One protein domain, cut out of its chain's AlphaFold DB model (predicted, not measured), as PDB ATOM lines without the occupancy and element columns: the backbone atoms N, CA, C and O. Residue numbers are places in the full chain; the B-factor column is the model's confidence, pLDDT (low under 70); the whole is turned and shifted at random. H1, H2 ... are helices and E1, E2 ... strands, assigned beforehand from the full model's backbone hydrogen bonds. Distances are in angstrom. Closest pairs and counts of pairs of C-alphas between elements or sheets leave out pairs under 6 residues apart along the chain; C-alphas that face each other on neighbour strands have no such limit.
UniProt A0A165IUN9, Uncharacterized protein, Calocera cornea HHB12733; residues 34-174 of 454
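This is residues 34 to 174 of the 454 residues of an uncharacterized protein of Calocera cornea HHB12733 (UniProt A0A165IUN9). Little regular structure is here: two small antiparallel sheets, E7-E2-E8 and E4-E5-E6, lie apart amid long loops, with the parallel pair E1 and E3 nearer the middle, H1 near E1, and H2 standing on E4-E5-E6. The 141 printed residues, of mixed class, have under half in two named helices and eight strands, ordered H1 E1 E2 E3 E4 E5 E6 H2 E7 E8. The whole is compact, radius of gyration of the C-alphas 16.1 A, spanning 46 by 41 by 24 A.

Find C-alpha 34 at (-1.873, 54.691, 19.263), where H1, residues 34 to 41, begins. Next come E1, 50 to 52; E2, 72 to 76; E3, 80 to 82; E4, 96 to 100; E5, 110 to 114; E6, 128 to 130; H2, 131 to 139, 12.0 A long; and E7, 151 to 153. E8, 168 to 173, runs 14.4 A to (-17.248, 47.079, -9.403).

Look at N 51 and O 80, 2.8 A, for E1 and E3; N 73 and O 172, 2.8 A, for E2 and E8; N 74 and O 151, 2.8 A, for E2 and E7. Hairpins E4-E5 and E5-E6 form a meander, antiparallel neighbours in turn: N 98 and O 112, 2.9 A; N 113 and O 129, 2.8 A. H2 stands up from it at 54 degrees; its closest C-alphas with E5 are Met 131 and Pro 111, 6.3 A. In H1 and H2 every O i to N i+4 pair is within hydrogen-bond range.

The printed part has no cut; pLDDT is under 70 at 84, 101 to 109 and 165. Long links include E1 to E2.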
ATOM      1  N   GLN A  34      -2.545  55.524  18.267       90.94
ATOM      2  CA  GLN A  34      -1.873  54.691  19.263       90.94
ATOM      3  C   GLN A  34      -2.864  54.090  20.268       90.94
ATOM      4  O   GLN A  34      -2.776  52.908  20.574       90.94
ATOM      5  N   GLU A  35      -3.837  54.871  20.740       92.19
ATOM      6  CA  GLU A  35      -4.863  54.394  21.676       92.19
ATOM      7  C   GLU A  35      -5.812  53.368  21.036       92.19
ATOM      8  O   GLU A  35      -6.233  52.415  21.696       92.19
ATOM      9  N   ILE A  36      -6.120  53.528  19.744       88.19
ATOM     10  CA  ILE A  36      -6.847  52.522  18.955       88.19
ATOM     11  C   ILE A  36      -6.048  51.219  18.925       88.19
ATOM     12  O   ILE A  36      -6.582  50.168  19.273       88.19
ATOM     13  N   GLU A  37      -4.767  51.290  18.561       88.44
ATOM     14  CA  GLU A  37      -3.883  50.122  18.524       88.44
ATOM     15  C   GLU A  37      -3.774  49.438  19.890       88.44
ATOM     16  O   GLU A  37      -3.789  48.209  19.959       88.44
ATOM     17  N   THR A  38      -3.727  50.208  20.983       92.81
ATOM     18  CA  THR A  38      -3.740  49.665  22.345       92.81
ATOM     19  C   THR A  38      -5.015  48.873  22.622       92.81
ATOM     20  O   THR A  38      -4.922  47.730  23.061       92.81
ATOM     21  N   LEU A  39      -6.199  49.425  22.332       90.38
ATOM     22  CA  LEU A  39      -7.463  48.711  22.547       90.38
ATOM     23  C   LEU A  39      -7.576  47.448  21.691       90.38
ATOM     24  O   LEU A  39      -7.992  46.405  22.189       90.38
ATOM     25  N   LEU A  40      -7.196  47.528  20.414       89.81
ATOM     26  CA  LEU A  40      -7.261  46.383  19.508       89.81
ATOM     27  C   LEU A  40      -6.270  45.279  19.898       89.81
ATOM     28  O   LEU A  40      -6.563  44.104  19.703       89.81
ATOM     29  N   ALA A  41      -5.118  45.633  20.474       90.88
ATOM     30  CA  ALA A  41      -4.129  44.669  20.951       90.88
ATOM     31  C   ALA A  41      -4.594  43.853  22.170       90.88
ATOM     32  O   ALA A  41      -4.046  42.782  22.420       90.88
ATOM     33  N   LEU A  42      -5.579  44.353  22.921       92.56
ATOM     34  CA  LEU A  42      -6.168  43.657  24.068       92.56
ATOM     35  C   LEU A  42      -7.236  42.627  23.656       92.56
ATOM     36  O   LEU A  42      -7.646  41.810  24.480       92.56
ATOM     37  N   LEU A  43      -7.701  42.661  22.404       92.00
ATOM     38  CA  LEU A  43      -8.688  41.720  21.878       92.00
ATOM     39  C   LEU A  43      -8.009  40.430  21.379       92.00
ATOM     40  O   LEU A  43      -6.902  40.476  20.842       92.00
ATOM     41  N   PRO A  44      -8.649  39.257  21.532       91.62
ATOM     42  CA  PRO A  44      -8.032  37.984  21.172       91.62
ATOM     43  C   PRO A  44      -7.886  37.813  19.652       91.62
ATOM     44  O   PRO A  44      -8.835  37.992  18.905       91.62
ATOM     45  N   GLY A  45      -6.732  37.367  19.162       89.31
ATOM     46  CA  GLY A  45      -6.533  37.072  17.735       89.31
ATOM     47  C   GLY A  45      -6.031  38.263  16.899       89.31
ATOM     48  O   GLY A  45      -5.475  39.216  17.443       89.31
ATOM     49  N   PRO A  46      -6.124  38.195  15.556       88.75
ATOM     50  CA  PRO A  46      -5.497  39.186  14.681       88.75
ATOM     51  C   PRO A  46      -6.202  40.549  14.707       88.75
ATOM     52  O   PRO A  46      -7.403  40.638  14.466       88.75
ATOM     53  N   ARG A  47      -5.434  41.634  14.887       86.69
ATOM     54  CA  ARG A  47      -5.965  43.011  14.996       86.69
ATOM     55  C   ARG A  47      -6.840  43.444  13.819       86.69
ATOM     56  O   ARG A  47      -7.839  44.116  14.025       86.69
ATOM     57  N   HIS A  48      -6.504  43.031  12.597       84.56
ATOM     58  CA  HIS A  48      -7.251  43.402  11.388       84.56
ATOM     59  C   HIS A  48      -8.681  42.833  11.342       84.56
ATOM     60  O   HIS A  48      -9.481  43.289  10.529       84.56
ATOM     61  N   GLN A  49      -9.012  41.861  12.203       89.44
ATOM     62  CA  GLN A  49     -10.374  41.333  12.343       89.44
ATOM     63  C   GLN A  49     -11.286  42.261  13.153       89.44
ATOM     64  O   GLN A  49     -12.496  42.035  13.201       89.44
ATOM     65  N   TYR A  50     -10.730  43.296  13.776       90.62
ATOM     66  CA  TYR A  50     -11.439  44.205  14.658       90.62
ATOM     67  C   TYR A  50     -11.481  45.612  14.064       90.62
ATOM     68  O   TYR A  50     -10.487  46.121  13.551       90.62
ATOM     69  N   LEU A  51     -12.638  46.258  14.167       89.56
ATOM     70  CA  LEU A  51     -12.849  47.638  13.752       89.56
ATOM     71  C   LEU A  51     -13.576  48.389  14.860       89.56
ATOM     72  O   LEU A  51     -14.635  47.975  15.326       89.56
ATOM     73  N   LEU A  52     -13.027  49.528  15.263       88.00
ATOM     74  CA  LEU A  52     -13.739  50.466  16.119       88.00
ATOM     75  C   LEU A  52     -14.497  51.415  15.195       88.00
ATOM     76  O   LEU A  52     -13.883  52.197  14.488       88.00
ATOM     77  N   GLY A  53     -15.823  51.394  15.163       83.94
ATOM     78  CA  GLY A  53     -16.564  52.173  14.171       83.94
ATOM     79  C   GLY A  53     -16.475  53.693  14.342       83.94
ATOM     80  O   GLY A  53     -16.900  54.417  13.450       83.94
ATOM     81  N   ARG A  54     -15.891  54.195  15.439       81.56
ATOM     82  CA  ARG A  54     -15.456  55.601  15.565       81.56
ATOM     83  C   ARG A  54     -14.267  55.962  14.662       81.56
ATOM     84  O   ARG A  54     -14.016  57.134  14.435       81.56
ATOM     85  N   THR A  55     -13.553  54.975  14.116       83.00
ATOM     86  CA  THR A  55     -12.473  55.188  13.134       83.00
ATOM     87  C   THR A  55     -12.982  55.236  11.697       83.00
ATOM     88  O   THR A  55     -12.198  55.474  10.778       83.00
ATOM     89  N   LEU A  56     -14.275  54.967  11.492       86.50
ATOM     90  CA  LEU A  56     -14.933  55.120  10.206       86.50
ATOM     91  C   LEU A  56     -15.144  56.605   9.932       86.50
ATOM     92  O   LEU A  56     -15.770  57.305  10.726       86.50
ATOM     93  N   LEU A  57     -14.647  57.065   8.790       86.62
ATOM     94  CA  LEU A  57     -14.908  58.414   8.303       86.62
ATOM     95  C   LEU A  57     -16.153  58.386   7.424       86.62
ATOM     96  O   LEU A  57     -16.431  57.374   6.784       86.62
ATOM     97  N   ARG A  58     -16.913  59.478   7.383       87.19
ATOM     98  CA  ARG A  58     -18.000  59.613   6.411       87.19
ATOM     99  C   ARG A  58     -17.392  59.724   5.012       87.19
ATOM    100  O   ARG A  58     -16.436  60.471   4.838       87.19
ATOM    101  N   ALA A  59     -17.933  58.981   4.054       86.56
ATOM    102  CA  ALA A  59     -17.423  58.955   2.689       86.56
ATOM    103  C   ALA A  59     -17.586  60.311   2.000       86.56
ATOM    104  O   ALA A  59     -18.701  60.835   1.904       86.56
ATOM    105  N   GLY A  60     -16.465  60.862   1.539       84.75
ATOM    106  CA  GLY A  60     -16.394  62.017   0.656       84.75
ATOM    107  C   GLY A  60     -16.570  61.631  -0.813       84.75
ATOM    108  O   GLY A  60     -16.818  60.475  -1.155       84.75
ATOM    109  N   TYR A  61     -16.452  62.627  -1.694       70.38
ATOM    110  CA  TYR A  61     -16.562  62.436  -3.147       70.38
ATOM    111  C   TYR A  61     -15.383  61.659  -3.748       70.38
ATOM    112  O   TYR A  61     -15.554  61.021  -4.778       70.38
ATOM    113  N   GLU A  62     -14.215  61.685  -3.106       80.06
ATOM    114  CA  GLU A  62     -12.981  61.084  -3.634       80.06
ATOM    115  C   GLU A  62     -12.763  59.633  -3.176       80.06
ATOM    116  O   GLU A  62     -11.966  58.907  -3.766       80.06
ATOM    117  N   ASP A  63     -13.467  59.187  -2.130       80.88
ATOM    118  CA  ASP A  63     -13.228  57.875  -1.514       80.88
ATOM    119  C   ASP A  63     -13.776  56.711  -2.354       80.88
ATOM    120  O   ASP A  63     -13.251  55.595  -2.317       80.88
ATOM    121  N   TYR A  64     -14.845  56.971  -3.107       81.25
ATOM    122  CA  TYR A  64     -15.518  56.014  -3.975       81.25
ATOM    123  C   TYR A  64     -15.906  56.711  -5.272       81.25
ATOM    124  O   TYR A  64     -16.450  57.811  -5.223       81.25
ATOM    125  N   ASP A  65     -15.719  56.046  -6.415       80.06
ATOM    126  CA  ASP A  65     -16.268  56.531  -7.683       80.06
ATOM    127  C   ASP A  65     -17.806  56.479  -7.609       80.06
ATOM    128  O   ASP A  65     -18.437  55.413  -7.694       80.06
ATOM    129  N   ARG A  66     -18.396  57.638  -7.300       75.94
ATOM    130  CA  ARG A  66     -19.842  57.829  -7.143       75.94
ATOM    131  C   ARG A  66     -20.565  57.834  -8.479       75.94
ATOM    132  O   ARG A  66     -21.737  57.471  -8.505       75.94
ATOM    133  N   ASP A  67     -19.867  58.216  -9.540       82.31
ATOM    134  CA  ASP A  67     -20.440  58.357 -10.872       82.31
ATOM    135  C   ASP A  67     -20.424  57.031 -11.637       82.31
ATOM    136  O   ASP A  67     -21.167  56.867 -12.604       82.31
ATOM    137  N   ASP A  68     -19.638  56.049 -11.183       82.06
ATOM    138  CA  ASP A  68     -19.686  54.703 -11.737       82.06
ATOM    139  C   ASP A  68     -21.102  54.095 -11.565       82.06
ATOM    140  O   ASP A  68     -21.586  53.883 -10.452       82.06
ATOM    141  N   PRO A  69     -21.836  53.768 -12.634       85.62
ATOM    142  CA  PRO A  69     -23.188  53.244 -12.488       85.62
ATOM    143  C   PRO A  69     -23.194  51.777 -12.044       85.62
ATOM    144  O   PRO A  69     -24.256  51.230 -11.755       85.62
ATOM    145  N   ARG A  70     -22.044  51.095 -12.011       86.25
ATOM    146  CA  ARG A  70     -21.994  49.653 -11.781       86.25
ATOM    147  C   ARG A  70     -22.319  49.293 -10.327       86.25
ATOM    148  O   ARG A  70     -22.068  50.083  -9.406       86.25
ATOM    149  N   PRO A  71     -22.865  48.084 -10.100       88.62
ATOM    150  CA  PRO A  71     -22.939  47.498  -8.772       88.62
ATOM    151  C   PRO A  71     -21.547  47.431  -8.143       88.62
ATOM    152  O   PRO A  71     -20.555  47.158  -8.823       88.62
ATOM    153  N   LEU A  72     -21.473  47.661  -6.839       89.75
ATOM    154  CA  LEU A  72     -20.225  47.598  -6.088       89.75
ATOM    155  C   LEU A  72     -20.222  46.339  -5.219       89.75
ATOM    156  O   LEU A  72     -21.209  46.030  -4.560       89.75
ATOM    157  N   LEU A  73     -19.104  45.624  -5.193       91.19
ATOM    158  CA  LEU A  73     -18.851  44.527  -4.273       91.19
ATOM    159  C   LEU A  73     -17.803  44.962  -3.253       91.19
ATOM    160  O   LEU A  73     -16.693  45.373  -3.603       91.19
ATOM    161  N   LEU A  74     -18.166  44.853  -1.981       89.06
ATOM    162  CA  LEU A  74     -17.323  45.183  -0.847       89.06
ATOM    163  C   LEU A  74     -16.991  43.915  -0.061       89.06
ATOM    164  O   LEU A  74     -17.867  43.276   0.520       89.06
ATOM    165  N   THR A  75     -15.704  43.601   0.031       88.00
ATOM    166  CA  THR A  75     -15.191  42.525   0.879       88.00
ATOM    167  C   THR A  75     -14.373  43.139   2.003       88.00
ATOM    168  O   THR A  75     -13.406  43.873   1.773       88.00
ATOM    169  N   VAL A  76     -14.744  42.835   3.243       87.69
ATOM    170  CA  VAL A  76     -14.071  43.356   4.435       87.69
ATOM    171  C   VAL A  76     -13.270  42.263   5.131       87.69
ATOM    172  O   VAL A  76     -13.682  41.110   5.176       87.69
ATOM    173  N   ASN A  77     -12.121  42.639   5.690       84.62
ATOM    174  CA  ASN A  77     -11.291  41.766   6.532       84.62
ATOM    175  C   ASN A  77     -11.741  41.757   7.999       84.62
ATOM    176  O   ASN A  77     -11.208  41.009   8.821       84.62
ATOM    177  N   VAL A  78     -12.697  42.619   8.335       87.31
ATOM    178  CA  VAL A  78     -13.199  42.812   9.689       87.31
ATOM    179  C   VAL A  78     -14.280  41.786   9.980       87.31
ATOM    180  O   VAL A  78     -15.199  41.594   9.190       87.31
ATOM    181  N   ARG A  79     -14.194  41.180  11.159       88.00
ATOM    182  CA  ARG A  79     -15.212  40.294  11.719       88.00
ATOM    183  C   ARG A  79     -16.030  40.974  12.812       88.00
ATOM    184  O   ARG A  79     -17.204  40.669  12.957       88.00
ATOM    185  N   TYR A  80     -15.430  41.893  13.562       88.75
ATOM    186  CA  TYR A  80     -16.026  42.477  14.761       88.75
ATOM    187  C   TYR A  80     -15.983  44.007  14.707       88.75
ATOM    188  O   TYR A  80     -14.904  44.597  14.629       88.75
ATOM    189  N   LEU A  81     -17.150  44.649  14.776       87.19
ATOM    190  CA  LEU A  81     -17.311  46.103  14.723       87.19
ATOM    191  C   LEU A  81     -17.852  46.658  16.049       87.19
ATOM    192  O   LEU A  81     -19.001  46.411  16.405       87.19
ATOM    193  N   TYR A  82     -17.061  47.474  16.744       79.81
ATOM    194  CA  TYR A  82     -17.463  48.156  17.981       79.81
ATOM    195  C   TYR A  82     -17.801  49.618  17.683       79.81
ATOM    196  O   TYR A  82     -16.900  50.438  17.494       79.81
ATOM    197  N   LYS A  83     -19.089  49.963  17.601       74.94
ATOM    198  CA  LYS A  83     -19.547  51.349  17.403       74.94
ATOM    199  C   LYS A  83     -20.840  51.616  18.160       74.94
ATOM    200  O   LYS A  83     -21.809  50.875  17.989       74.94
ATOM    201  N   ASP A  84     -20.866  52.731  18.892       62.91
ATOM    202  CA  ASP A  84     -21.978  53.041  19.795       62.91
ATOM    203  C   ASP A  84     -22.720  54.353  19.509       62.91
ATOM    204  O   ASP A  84     -23.822  54.525  20.027       62.91
ATOM    205  N   SER A  85     -22.203  55.249  18.661       70.81
ATOM    206  CA  SER A  85     -22.888  56.514  18.343       70.81
ATOM    207  C   SER A  85     -23.802  56.407  17.118       70.81
ATOM    208  O   SER A  85     -25.005  56.636  17.218       70.81
ATOM    209  N   GLU A  86     -23.267  55.998  15.968       80.94
ATOM    210  CA  GLU A  86     -24.043  55.889  14.725       80.94
ATOM    211  C   GLU A  86     -24.525  54.455  14.487       80.94
ATOM    212  O   GLU A  86     -23.765  53.488  14.587       80.94
ATOM    213  N   VAL A  87     -25.811  54.313  14.166       83.69
ATOM    214  CA  VAL A  87     -26.413  53.043  13.751       83.69
ATOM    215  C   VAL A  87     -26.009  52.774  12.299       83.69
ATOM    216  O   VAL A  87     -26.188  53.641  11.445       83.69
ATOM    217  N   MET A  88     -25.472  51.590  12.004       89.62
ATOM    218  CA  MET A  88     -25.094  51.186  10.645       89.62
ATOM    219  C   MET A  88     -25.340  49.697  10.436       89.62
ATOM    220  O   MET A  88     -25.145  48.910  11.361       89.62
ATOM    221  N   CYS A  89     -25.754  49.321   9.227       92.06
ATOM    222  CA  CYS A  89     -25.794  47.920   8.814       92.06
ATOM    223  C   CYS A  89     -24.422  47.453   8.291       92.06
ATOM    224  O   CYS A  89     -23.472  48.236   8.225       92.06
ATOM    225  N   PHE A  90     -24.309  46.191   7.866       91.62
ATOM    226  CA  PHE A  90     -23.042  45.627   7.373       91.62
ATOM    227  C   PHE A  90     -22.584  46.168   6.006       91.62
ATOM    228  O   PHE A  90     -21.426  45.988   5.644       91.62
ATOM    229  N   HIS A  91     -23.439  46.900   5.284       91.75
ATOM    230  CA  HIS A  91     -23.033  47.708   4.122       91.75
ATOM    231  C   HIS A  91     -22.385  49.035   4.512       91.75
ATOM    232  O   HIS A  91     -22.045  49.829   3.639       91.75
ATOM    233  N   PHE A  92     -22.262  49.338   5.806       91.69
ATOM    234  CA  PHE A  92     -21.832  50.655   6.255       91.69
ATOM    235  C   PHE A  92     -22.723  51.745   5.625       91.69
ATOM    236  O   PHE A  92     -22.243  52.720   5.047       91.69
ATOM    237  N   VAL A  93     -24.044  51.571   5.742       91.25
ATOM    238  CA  VAL A  93     -25.054  52.619   5.505       91.25
ATOM    239  C   VAL A  93     -26.002  52.717   6.712       91.25
ATOM    240  O   VAL A  93     -26.140  51.730   7.450       91.25
ATOM    241  N   PRO A  94     -26.604  53.890   6.984       92.25
ATOM    242  CA  PRO A  94     -27.591  54.037   8.042       92.25
ATOM    243  C   PRO A  94     -28.736  53.047   7.815       92.25
ATOM    244  O   PRO A  94     -29.239  52.967   6.695       92.25
ATOM    245  N   PRO A  95     -29.146  52.276   8.829       92.81
ATOM    246  CA  PRO A  95     -30.221  51.318   8.670       92.81
ATOM    247  C   PRO A  95     -31.565  52.029   8.549       92.81
ATOM    248  O   PRO A  95     -31.776  53.115   9.096       92.81
ATOM    249  N   LYS A  96     -32.500  51.366   7.869       94.50
ATOM    250  CA  LYS A  96     -33.908  51.756   7.857       94.50
ATOM    251  C   LYS A  96     -34.480  51.426   9.233       94.50
ATOM    252  O   LYS A  96     -34.326  50.305   9.719       94.50
ATOM    253  N   VAL A  97     -35.115  52.407   9.867       92.31
ATOM    254  CA  VAL A  97     -35.866  52.185  11.104       92.31
ATOM    255  C   VAL A  97     -37.285  51.841  10.706       92.31
ATOM    256  O   VAL A  97     -37.986  52.674  10.135       92.31
ATOM    257  N   VAL A  98     -37.695  50.609  10.977       90.81
ATOM    258  CA  VAL A  98     -39.067  50.174  10.734       90.81
ATOM    259  C   VAL A  98     -39.794  50.021  12.062       90.81
ATOM    260  O   VAL A  98     -39.234  49.452  13.005       90.81
ATOM    261  N   PRO A  99     -41.034  50.519  12.172       86.69
ATOM    262  CA  PRO A  99     -41.876  50.168  13.295       86.69
ATOM    263  C   PRO A  99     -42.217  48.685  13.169       86.69
ATOM    264  O   PRO A  99     -42.919  48.275  12.248       86.69
ATOM    265  N   GLN A 100     -41.726  47.865  14.092       80.56
ATOM    266  CA  GLN A 100     -42.275  46.533  14.257       80.56
ATOM    267  C   GLN A 100     -43.408  46.639  15.245       80.56
ATOM    268  O   GLN A 100     -43.197  47.006  16.400       80.56
ATOM    269  N   LEU A 101     -44.608  46.313  14.773       68.00
ATOM    270  CA  LEU A 101     -45.703  45.971  15.658       68.00
ATOM    271  C   LEU A 101     -45.253  44.731  16.433       68.00
ATOM    272  O   LEU A 101     -45.083  43.661  15.837       68.00
ATOM    273  N   PRO A 102     -44.994  44.846  17.745       59.44
ATOM    274  CA  PRO A 102     -44.856  43.686  18.587       59.44
ATOM    275  C   PRO A 102     -46.150  42.912  18.404       59.44
ATOM    276  O   PRO A 102     -47.236  43.490  18.507       59.44
ATOM    277  N   LYS A 103     -46.039  41.605  18.164       56.72
ATOM    278  CA  LYS A 103     -47.190  40.705  17.992       56.72
ATOM    279  C   LYS A 103     -48.238  40.834  19.124       56.72
ATOM    280  O   LYS A 103     -49.360  40.376  18.976       56.72
ATOM    281  N   LEU A 104     -47.868  41.457  20.247       47.50
ATOM    282  CA  LEU A 104     -48.592  41.521  21.512       47.50
ATOM    283  C   LEU A 104     -49.235  42.861  21.879       47.50
ATOM    284  O   LEU A 104     -50.028  42.910  22.815       47.50
ATOM    285  N   THR A 105     -48.891  43.948  21.198       52.53
ATOM    286  CA  THR A 105     -49.357  45.293  21.561       52.53
ATOM    287  C   THR A 105     -49.625  46.079  20.285       52.53
ATOM    288  O   THR A 105     -48.722  46.755  19.795       52.53
ATOM    289  N   PRO A 106     -50.852  46.022  19.736       56.97
ATOM    290  CA  PRO A 106     -51.175  46.618  18.436       56.97
ATOM    291  C   PRO A 106     -51.064  48.152  18.412       56.97
ATOM    292  O   PRO A 106     -51.089  48.753  17.343       56.97
ATOM    293  N   HIS A 107     -50.920  48.791  19.574       58.34
ATOM    294  CA  HIS A 107     -50.829  50.248  19.700       58.34
ATOM    295  C   HIS A 107     -49.413  50.767  19.958       58.34
ATOM    296  O   HIS A 107     -49.207  51.976  19.970       58.34
ATOM    297  N   TRP A 108     -48.440  49.888  20.205       48.72
ATOM    298  CA  TRP A 108     -47.062  50.284  20.486       48.72
ATOM    299  C   TRP A 108     -46.168  49.652  19.447       48.72
ATOM    300  O   TRP A 108     -46.237  48.452  19.253       48.72
ATOM    301  N   THR A 109     -45.335  50.441  18.780       67.88
ATOM    302  CA  THR A 109     -44.344  49.919  17.838       67.88
ATOM    303  C   THR A 109     -42.974  49.992  18.487       67.88
ATOM    304  O   THR A 109     -42.633  50.987  19.126       67.88
ATOM    305  N   VAL A 110     -42.194  48.919  18.366       75.19
ATOM    306  CA  VAL A 110     -40.786  48.933  18.768       75.19
ATOM    307  C   VAL A 110     -39.971  49.173  17.502       75.19
ATOM    308  O   VAL A 110     -40.170  48.460  16.514       75.19
ATOM    309  N   PRO A 111     -39.070  50.167  17.480       83.88
ATOM    310  CA  PRO A 111     -38.239  50.372  16.311       83.88
ATOM    311  C   PRO A 111     -37.265  49.198  16.158       83.88
ATOM    312  O   PRO A 111     -36.546  48.844  17.098       83.88
ATOM    313  N   ILE A 112     -37.234  48.604  14.963       91.19
ATOM    314  CA  ILE A 112     -36.137  47.735  14.529       91.19
ATOM    315  C   ILE A 112     -35.272  48.506  13.546       91.19
ATOM    316  O   ILE A 112     -35.775  49.166  12.635       91.19
ATOM    317  N   TYR A 113     -33.967  48.347  13.688       92.25
ATOM    318  CA  TYR A 113     -32.984  48.731  12.696       92.25
ATOM    319  C   TYR A 113     -32.757  47.564  11.736       92.25
ATOM    320  O   TYR A 113     -32.289  46.502  12.144       92.25
ATOM    321  N   ILE A 114     -33.078  47.754  10.460       94.19
ATOM    322  CA  ILE A 114     -32.837  46.759   9.410       94.19
ATOM    323  C   ILE A 114     -31.969  47.341   8.298       94.19
ATOM    324  O   ILE A 114     -31.880  48.558   8.119       94.19
ATOM    325  N   CYS A 115     -31.311  46.472   7.534       94.19
ATOM    326  CA  CYS A 115     -30.624  46.883   6.312       94.19
ATOM    327  C   CYS A 115     -31.573  47.695   5.400       94.19
ATOM    328  O   CYS A 115     -32.709  47.270   5.195       94.19
ATOM    329  N   PRO A 116     -31.146  48.820   4.795       92.31
ATOM    330  CA  PRO A 116     -31.983  49.537   3.827       92.31
ATOM    331  C   PRO A 116     -32.363  48.690   2.608       92.31
ATOM    332  O   PRO A 116     -33.406  48.915   2.010       92.31
ATOM    333  N   PHE A 117     -31.542  47.690   2.288       91.12
ATOM    334  CA  PHE A 117     -31.748  46.742   1.191       91.12
ATOM    335  C   PHE A 117     -32.382  45.423   1.663       91.12
ATOM    336  O   PHE A 117     -32.191  44.391   1.036       91.12
ATOM    337  N   TYR A 118     -33.074  45.413   2.809       86.19
ATOM    338  CA  TYR A 118     -33.623  44.184   3.402       86.19
ATOM    339  C   TYR A 118     -34.605  43.443   2.478       86.19
ATOM    340  O   TYR A 118     -34.659  42.217   2.502       86.19
ATOM    341  N   GLU A 119     -35.355  44.185   1.664       84.06
ATOM    342  CA  GLU A 119     -36.351  43.651   0.723       84.06
ATOM    343  C   GLU A 119     -35.710  43.035  -0.540       84.06
ATOM    344  O   GLU A 119     -36.359  42.263  -1.239       84.06
ATOM    345  N   ASP A 120     -34.435  43.323  -0.819       82.81
ATOM    346  CA  ASP A 120     -33.710  42.802  -1.981       82.81
ATOM    347  C   ASP A 120     -32.851  41.595  -1.576       82.81
ATOM    348  O   ASP A 120     -31.812  41.741  -0.932       82.81
ATOM    349  N   MET A 121     -33.257  40.386  -1.971       73.19
ATOM    350  CA  MET A 121     -32.547  39.150  -1.609       73.19
ATOM    351  C   MET A 121     -31.083  39.108  -2.083       73.19
ATOM    352  O   MET A 121     -30.261  38.430  -1.461       73.19
ATOM    353  N   TYR A 122     -30.727  39.843  -3.142       75.06
ATOM    354  CA  TYR A 122     -29.369  39.857  -3.694       75.06
ATOM    355  C   TYR A 122     -28.454  40.871  -3.011       75.06
ATOM    356  O   TYR A 122     -27.229  40.755  -3.101       75.06
ATOM    357  N   VAL A 123     -29.040  41.847  -2.321       84.50
ATOM    358  CA  VAL A 123     -28.353  42.990  -1.705       84.50
ATOM    359  C   VAL A 123     -28.571  43.003  -0.188       84.50
ATOM    360  O   VAL A 123     -28.009  43.816   0.531       84.50
ATOM    361  N   ASN A 124     -29.366  42.093   0.370       87.00
ATOM    362  CA  ASN A 124     -29.584  42.033   1.806       87.00
ATOM    363  C   ASN A 124     -28.330  41.514   2.537       87.00
ATOM    364  O   ASN A 124     -27.879  40.387   2.328       87.00
ATOM    365  N   CYS A 125     -27.796  42.321   3.463       88.69
ATOM    366  CA  CYS A 125     -26.679  41.909   4.322       88.69
ATOM    367  C   CYS A 125     -27.109  41.077   5.535       88.69
ATOM    368  O   CYS A 125     -26.258  40.615   6.289       88.69
ATOM    369  N   GLY A 126     -28.413  40.939   5.774       89.25
ATOM    370  CA  GLY A 126     -28.974  40.253   6.936       89.25
ATOM    371  C   GLY A 126     -28.940  41.068   8.231       89.25
ATOM    372  O   GLY A 126     -29.334  40.553   9.272       89.25
ATOM    373  N   TYR A 127     -28.492  42.331   8.211       91.81
ATOM    374  CA  TYR A 127     -28.502  43.167   9.414       91.81
ATOM    375  C   TYR A 127     -29.934  43.426   9.895       91.81
ATOM    376  O   TYR A 127     -30.741  44.040   9.184       91.81
ATOM    377  N   ARG A 128     -30.200  43.001  11.129       92.44
ATOM    378  CA  ARG A 128     -31.429  43.226  11.882       92.44
ATOM    379  C   ARG A 128     -31.065  43.359  13.356       92.44
ATOM    380  O   ARG A 128     -30.395  42.488  13.899       92.44
ATOM    381  N   GLU A 129     -31.494  44.441  13.988       89.62
ATOM    382  CA  GLU A 129     -31.238  44.701  15.406       89.62
ATOM    383  C   GLU A 129     -32.434  45.454  16.006       89.62
ATOM    384  O   GLU A 129     -32.817  46.527  15.538       89.62
ATOM    385  N   THR A 130     -33.051  44.905  17.044       88.88
ATOM    386  CA  THR A 130     -34.080  45.586  17.842       88.88
ATOM    387  C   THR A 130     -33.446  46.617  18.780       88.88
ATOM    388  O   THR A 130     -32.268  46.525  19.128       88.88
ATOM    389  N   MET A 131     -34.229  47.586  19.265       80.62
ATOM    390  CA  MET A 131     -33.770  48.512  20.316       80.62
ATOM    391  C   MET A 131     -33.198  47.797  21.544       80.62
ATOM    392  O   MET A 131     -32.199  48.249  22.106       80.62
ATOM    393  N   THR A 132     -33.811  46.686  21.953       77.38
ATOM    394  CA  THR A 132     -33.370  45.903  23.111       77.38
ATOM    395  C   THR A 132     -32.054  45.193  22.824       77.38
ATOM    396  O   THR A 132     -31.118  45.361  23.597       77.38
ATOM    397  N   GLU A 133     -31.932  44.467  21.707       85.75
ATOM    398  CA  GLU A 133     -30.671  43.817  21.307       85.75
ATOM    399  C   GLU A 133     -29.536  44.838  21.203       85.75
ATOM    400  O   GLU A 133     -28.449  44.625  21.741       85.75
ATOM    401  N   ARG A 134     -29.821  46.003  20.609       84.31
ATOM    402  CA  ARG A 134     -28.886  47.126  20.539       84.31
ATOM    403  C   ARG A 134     -28.472  47.607  21.919       84.31
ATOM    404  O   ARG A 134     -27.283  47.786  22.172       84.31
ATOM    405  N   HIS A 135     -29.437  47.854  22.802       82.88
ATOM    406  CA  HIS A 135     -29.164  48.287  24.168       82.88
ATOM    407  C   HIS A 135     -28.283  47.265  24.892       82.88
ATOM    408  O   HIS A 135     -27.256  47.635  25.446       82.88
ATOM    409  N   TRP A 136     -28.623  45.979  24.810       83.38
ATOM    410  CA  TRP A 136     -27.854  44.891  25.411       83.38
ATOM    411  C   TRP A 136     -26.433  44.820  24.868       83.38
ATOM    412  O   TRP A 136     -25.485  44.763  25.651       83.38
ATOM    413  N   ARG A 137     -26.272  44.874  23.543       88.88
ATOM    414  CA  ARG A 137     -24.963  44.879  22.891       88.88
ATOM    415  C   ARG A 137     -24.108  46.042  23.390       88.88
ATOM    416  O   ARG A 137     -22.965  45.821  23.774       88.88
ATOM    417  N   ARG A 138     -24.668  47.257  23.436       85.25
ATOM    418  CA  ARG A 138     -23.970  48.464  23.915       85.25
ATOM    419  C   ARG A 138     -23.588  48.358  25.388       85.25
ATOM    420  O   ARG A 138     -22.423  48.522  25.729       85.25
ATOM    421  N   THR A 139     -24.543  48.020  26.252       82.50
ATOM    422  CA  THR A 139     -24.320  47.891  27.700       82.50
ATOM    423  C   THR A 139     -23.282  46.812  28.017       82.50
ATOM    424  O   THR A 139     -22.497  46.963  28.947       82.50
ATOM    425  N   ARG A 140     -23.226  45.740  27.216       85.31
ATOM    426  CA  ARG A 140     -22.239  44.656  27.353       85.31
ATOM    427  C   ARG A 140     -20.957  44.867  26.538       85.31
ATOM    428  O   ARG A 140     -20.114  43.974  26.520       85.31
ATOM    429  N   ARG A 141     -20.804  46.013  25.860       88.12
ATOM    430  CA  ARG A 141     -19.669  46.340  24.977       88.12
ATOM    431  C   ARG A 141     -19.363  45.237  23.949       88.12
ATOM    432  O   ARG A 141     -18.203  44.952  23.654       88.12
ATOM    433  N   LEU A 142     -20.405  44.595  23.430       89.62
ATOM    434  CA  LEU A 142     -20.301  43.531  22.435       89.62
ATOM    435  C   LEU A 142     -20.190  44.125  21.013       89.62
ATOM    436  O   LEU A 142     -20.796  45.164  20.724       89.62
ATOM    437  N   PRO A 143     -19.427  43.497  20.106       91.19
ATOM    438  CA  PRO A 143     -19.325  43.941  18.726       91.19
ATOM    439  C   PRO A 143     -20.573  43.565  17.925       91.19
ATOM    440  O   PRO A 143     -21.318  42.647  18.260       91.19
ATOM    441  N   LEU A 144     -20.765  44.243  16.798       89.69
ATOM    442  CA  LEU A 144     -21.513  43.684  15.681       89.69
ATOM    443  C   LEU A 144     -20.621  42.672  14.961       89.69
ATOM    444  O   LEU A 144     -19.497  43.004  14.573       89.69
ATOM    445  N   VAL A 145     -21.119  41.453  14.778       90.12
ATOM    446  CA  VAL A 145     -20.381  40.400  14.076       90.12
ATOM    447  C   VAL A 145     -20.744  40.431  12.602       90.12
ATOM    448  O   VAL A 145     -21.875  40.150  12.213       90.12
ATOM    449  N   ILE A 146     -19.776  40.836  11.788       88.88
ATOM    450  CA  ILE A 146     -19.949  41.008  10.352       88.88
ATOM    451  C   ILE A 146     -19.906  39.623   9.688       88.88
ATOM    452  O   ILE A 146     -18.953  38.866   9.913       88.88
ATOM    453  N   PRO A 147     -20.900  39.272   8.854       86.00
ATOM    454  CA  PRO A 147     -20.880  38.016   8.120       86.00
ATOM    455  C   PRO A 147     -19.692  37.979   7.152       86.00
ATOM    456  O   PRO A 147     -19.367  38.969   6.504       86.00
ATOM    457  N   ARG A 148     -19.082  36.801   6.977       82.62
ATOM    458  CA  ARG A 148     -17.944  36.595   6.054       82.62
ATOM    459  C   ARG A 148     -18.315  36.669   4.563       82.62
ATOM    460  O   ARG A 148     -17.485  36.384   3.708       82.62
ATOM    461  N   LYS A 149     -19.562  37.019   4.247       85.25
ATOM    462  CA  LYS A 149     -20.062  37.173   2.881       85.25
ATOM    463  C   LYS A 149     -19.647  38.543   2.339       85.25
ATOM    464  O   LYS A 149     -19.684  39.534   3.069       85.25
ATOM    465  N   ALA A 150     -19.282  38.606   1.061       87.75
ATOM    466  CA  ALA A 150     -19.089  39.879   0.379       87.75
ATOM    467  C   ALA A 150     -20.418  40.652   0.312       87.75
ATOM    468  O   ALA A 150     -21.478  40.069   0.086       87.75
ATOM    469  N   GLN A 151     -20.350  41.956   0.546       90.44
ATOM    470  CA  GLN A 151     -21.504  42.842   0.596       90.44
ATOM    471  C   GLN A 151     -21.696  43.474  -0.783       90.44
ATOM    472  O   GLN A 151     -20.804  44.155  -1.292       90.44
ATOM    473  N   THR A 152     -22.833  43.208  -1.408       91.19
ATOM    474  CA  THR A 152     -23.216  43.727  -2.723       91.19
ATOM    475  C   THR A 152     -23.983  45.032  -2.559       91.19
ATOM    476  O   THR A 152     -24.812  45.171  -1.670       91.19
ATOM    477  N   PHE A 153     -23.724  45.999  -3.428       90.62
ATOM    478  CA  PHE A 153     -24.467  47.250  -3.510       90.62
ATOM    479  C   PHE A 153     -25.174  47.334  -4.860       90.62
ATOM    480  O   PHE A 153     -24.582  46.935  -5.871       90.62
ATOM    481  N   PRO A 154     -26.383  47.918  -4.915       88.81
ATOM    482  CA  PRO A 154     -27.036  48.212  -6.179       88.81
ATOM    483  C   PRO A 154     -26.215  49.188  -7.029       88.81
ATOM    484  O   PRO A 154     -25.348  49.916  -6.532       88.81
ATOM    485  N   ALA A 155     -26.537  49.231  -8.320       87.44
ATOM    486  CA  ALA A 155     -26.023  50.221  -9.261       87.44
ATOM    487  C   ALA A 155     -26.132  51.653  -8.696       87.44
ATOM    488  O   ALA A 155     -27.188  52.053  -8.207       87.44
ATOM    489  N   GLY A 156     -25.027  52.409  -8.726       86.38
ATOM    490  CA  GLY A 156     -24.954  53.795  -8.230       86.38
ATOM    491  C   GLY A 156     -25.008  53.987  -6.703       86.38
ATOM    492  O   GLY A 156     -24.828  55.104  -6.221       86.38
ATOM    493  N   ILE A 157     -25.214  52.932  -5.908       89.38
ATOM    494  CA  ILE A 157     -25.263  53.026  -4.441       89.38
ATOM    495  C   ILE A 157     -23.890  52.706  -3.838       89.38
ATOM    496  O   ILE A 157     -23.159  51.850  -4.342       89.38
ATOM    497  N   ARG A 158     -23.522  53.402  -2.754       90.00
ATOM    498  CA  ARG A 158     -22.189  53.334  -2.127       90.00
ATOM    499  C   ARG A 158     -22.254  53.280  -0.598       90.00
ATOM    500  O   ARG A 158     -23.241  53.745  -0.024       90.00
ATOM    501  N   PRO A 159     -21.195  52.781   0.072       91.12
ATOM    502  CA  PRO A 159     -21.043  52.928   1.514       91.12
ATOM    503  C   PRO A 159     -21.110  54.402   1.931       91.12
ATOM    504  O   PRO A 159     -20.532  55.274   1.284       91.12
ATOM    505  N   HIS A 160     -21.783  54.686   3.045       91.94
ATOM    506  CA  HIS A 160     -21.773  56.020   3.654       91.94
ATOM    507  C   HIS A 160     -20.519  56.267   4.492       91.94
ATOM    508  O   HIS A 160     -20.212  57.421   4.799       91.94
ATOM    509  N   TRP A 161     -19.806  55.205   4.863       90.69
ATOM    510  CA  TRP A 161     -18.566  55.296   5.619       90.69
ATOM    511  C   TRP A 161     -17.408  54.602   4.914       90.69
ATOM    512  O   TRP A 161     -17.584  53.566   4.274       90.69
ATOM    513  N   VAL A 162     -16.219  55.172   5.091       87.75
ATOM    514  CA  VAL A 162     -14.966  54.728   4.487       87.75
ATOM    515  C   VAL A 162     -14.257  53.734   5.383       87.75
ATOM    516  O   VAL A 162     -13.991  53.999   6.559       87.75
ATOM    517  N   LEU A 163     -13.881  52.607   4.788       85.31
ATOM    518  CA  LEU A 163     -13.013  51.612   5.402       85.31
ATOM    519  C   LEU A 163     -11.556  51.888   5.036       85.31
ATOM    520  O   LEU A 163     -11.187  51.927   3.863       85.31
ATOM    521  N   ARG A 164     -10.698  52.037   6.047       79.88
ATOM    522  CA  ARG A 164      -9.255  52.223   5.841       79.88
ATOM    523  C   ARG A 164      -8.592  50.895   5.458       79.88
ATOM    524  O   ARG A 164      -8.958  49.846   5.982       79.88
ATOM    525  N   ARG A 165      -7.561  50.918   4.612       63.03
ATOM    526  CA  ARG A 165      -6.679  49.758   4.366       63.03
ATOM    527  C   ARG A 165      -5.817  49.578   5.627       63.03
ATOM    528  O   ARG A 165      -4.931  50.397   5.838       63.03
ATOM    529  N   PRO A 166      -6.176  48.672   6.556       73.00
ATOM    530  CA  PRO A 166      -6.179  47.223   6.301       73.00
ATOM    531  C   PRO A 166      -7.538  46.517   6.461       73.00
ATOM    532  O   PRO A 166      -7.653  45.320   6.198       73.00
ATOM    533  N   THR A 167      -8.572  47.235   6.899       80.56
ATOM    534  CA  THR A 167      -9.921  46.685   7.132       80.56
ATOM    535  C   THR A 167     -10.659  46.323   5.844       80.56
ATOM    536  O   THR A 167     -11.524  45.447   5.842       80.56
ATOM    537  N   LEU A 168     -10.271  46.950   4.737       79.19
ATOM    538  CA  LEU A 168     -10.741  46.631   3.397       79.19
ATOM    539  C   LEU A 168      -9.936  45.453   2.819       79.19
ATOM    540  O   LEU A 168      -8.721  45.573   2.665       79.19
ATOM    541  N   HIS A 169     -10.603  44.338   2.501       80.75
ATOM    542  CA  HIS A 169      -9.983  43.201   1.803       80.75
ATOM    543  C   HIS A 169      -9.993  43.413   0.293       80.75
ATOM    544  O   HIS A 169      -8.992  43.221  -0.387       80.75
ATOM    545  N   GLY A 170     -11.148  43.824  -0.218       79.81
ATOM    546  CA  GLY A 170     -11.378  44.018  -1.633       79.81
ATOM    547  C   GLY A 170     -12.525  44.987  -1.844       79.81
ATOM    548  O   GLY A 170     -13.498  45.004  -1.092       79.81
ATOM    549  N   LEU A 171     -12.383  45.806  -2.874       82.25
ATOM    550  CA  LEU A 171     -13.406  46.718  -3.351       82.25
ATOM    551  C   LEU A 171     -13.372  46.644  -4.870       82.25
ATOM    552  O   LEU A 171     -12.321  46.892  -5.462       82.25
ATOM    553  N   GLY A 172     -14.486  46.273  -5.489       83.25
ATOM    554  CA  GLY A 172     -14.535  46.113  -6.935       83.25
ATOM    555  C   GLY A 172     -15.930  46.330  -7.489       83.25
ATOM    556  O   GLY A 172     -16.917  45.921  -6.885       83.25
ATOM    557  N   PHE A 173     -16.007  46.968  -8.649       82.81
ATOM    558  CA  PHE A 173     -17.248  47.079  -9.403       82.81
ATOM    559  C   PHE A 173     -17.549  45.759 -10.113       82.81
ATOM    560  O   PHE A 173     -16.661  45.158 -10.719       82.81
ATOM    561  N   VAL A 174     -18.798  45.307 -10.030       80.12
ATOM    562  CA  VAL A 174     -19.266  44.070 -10.659       80.12
ATOM    563  C   VAL A 174     -19.819  44.382 -12.042       80.12
ATOM    564  O   VAL A 174     -20.566  45.340 -12.231       80.12
TER     565      VAL A 174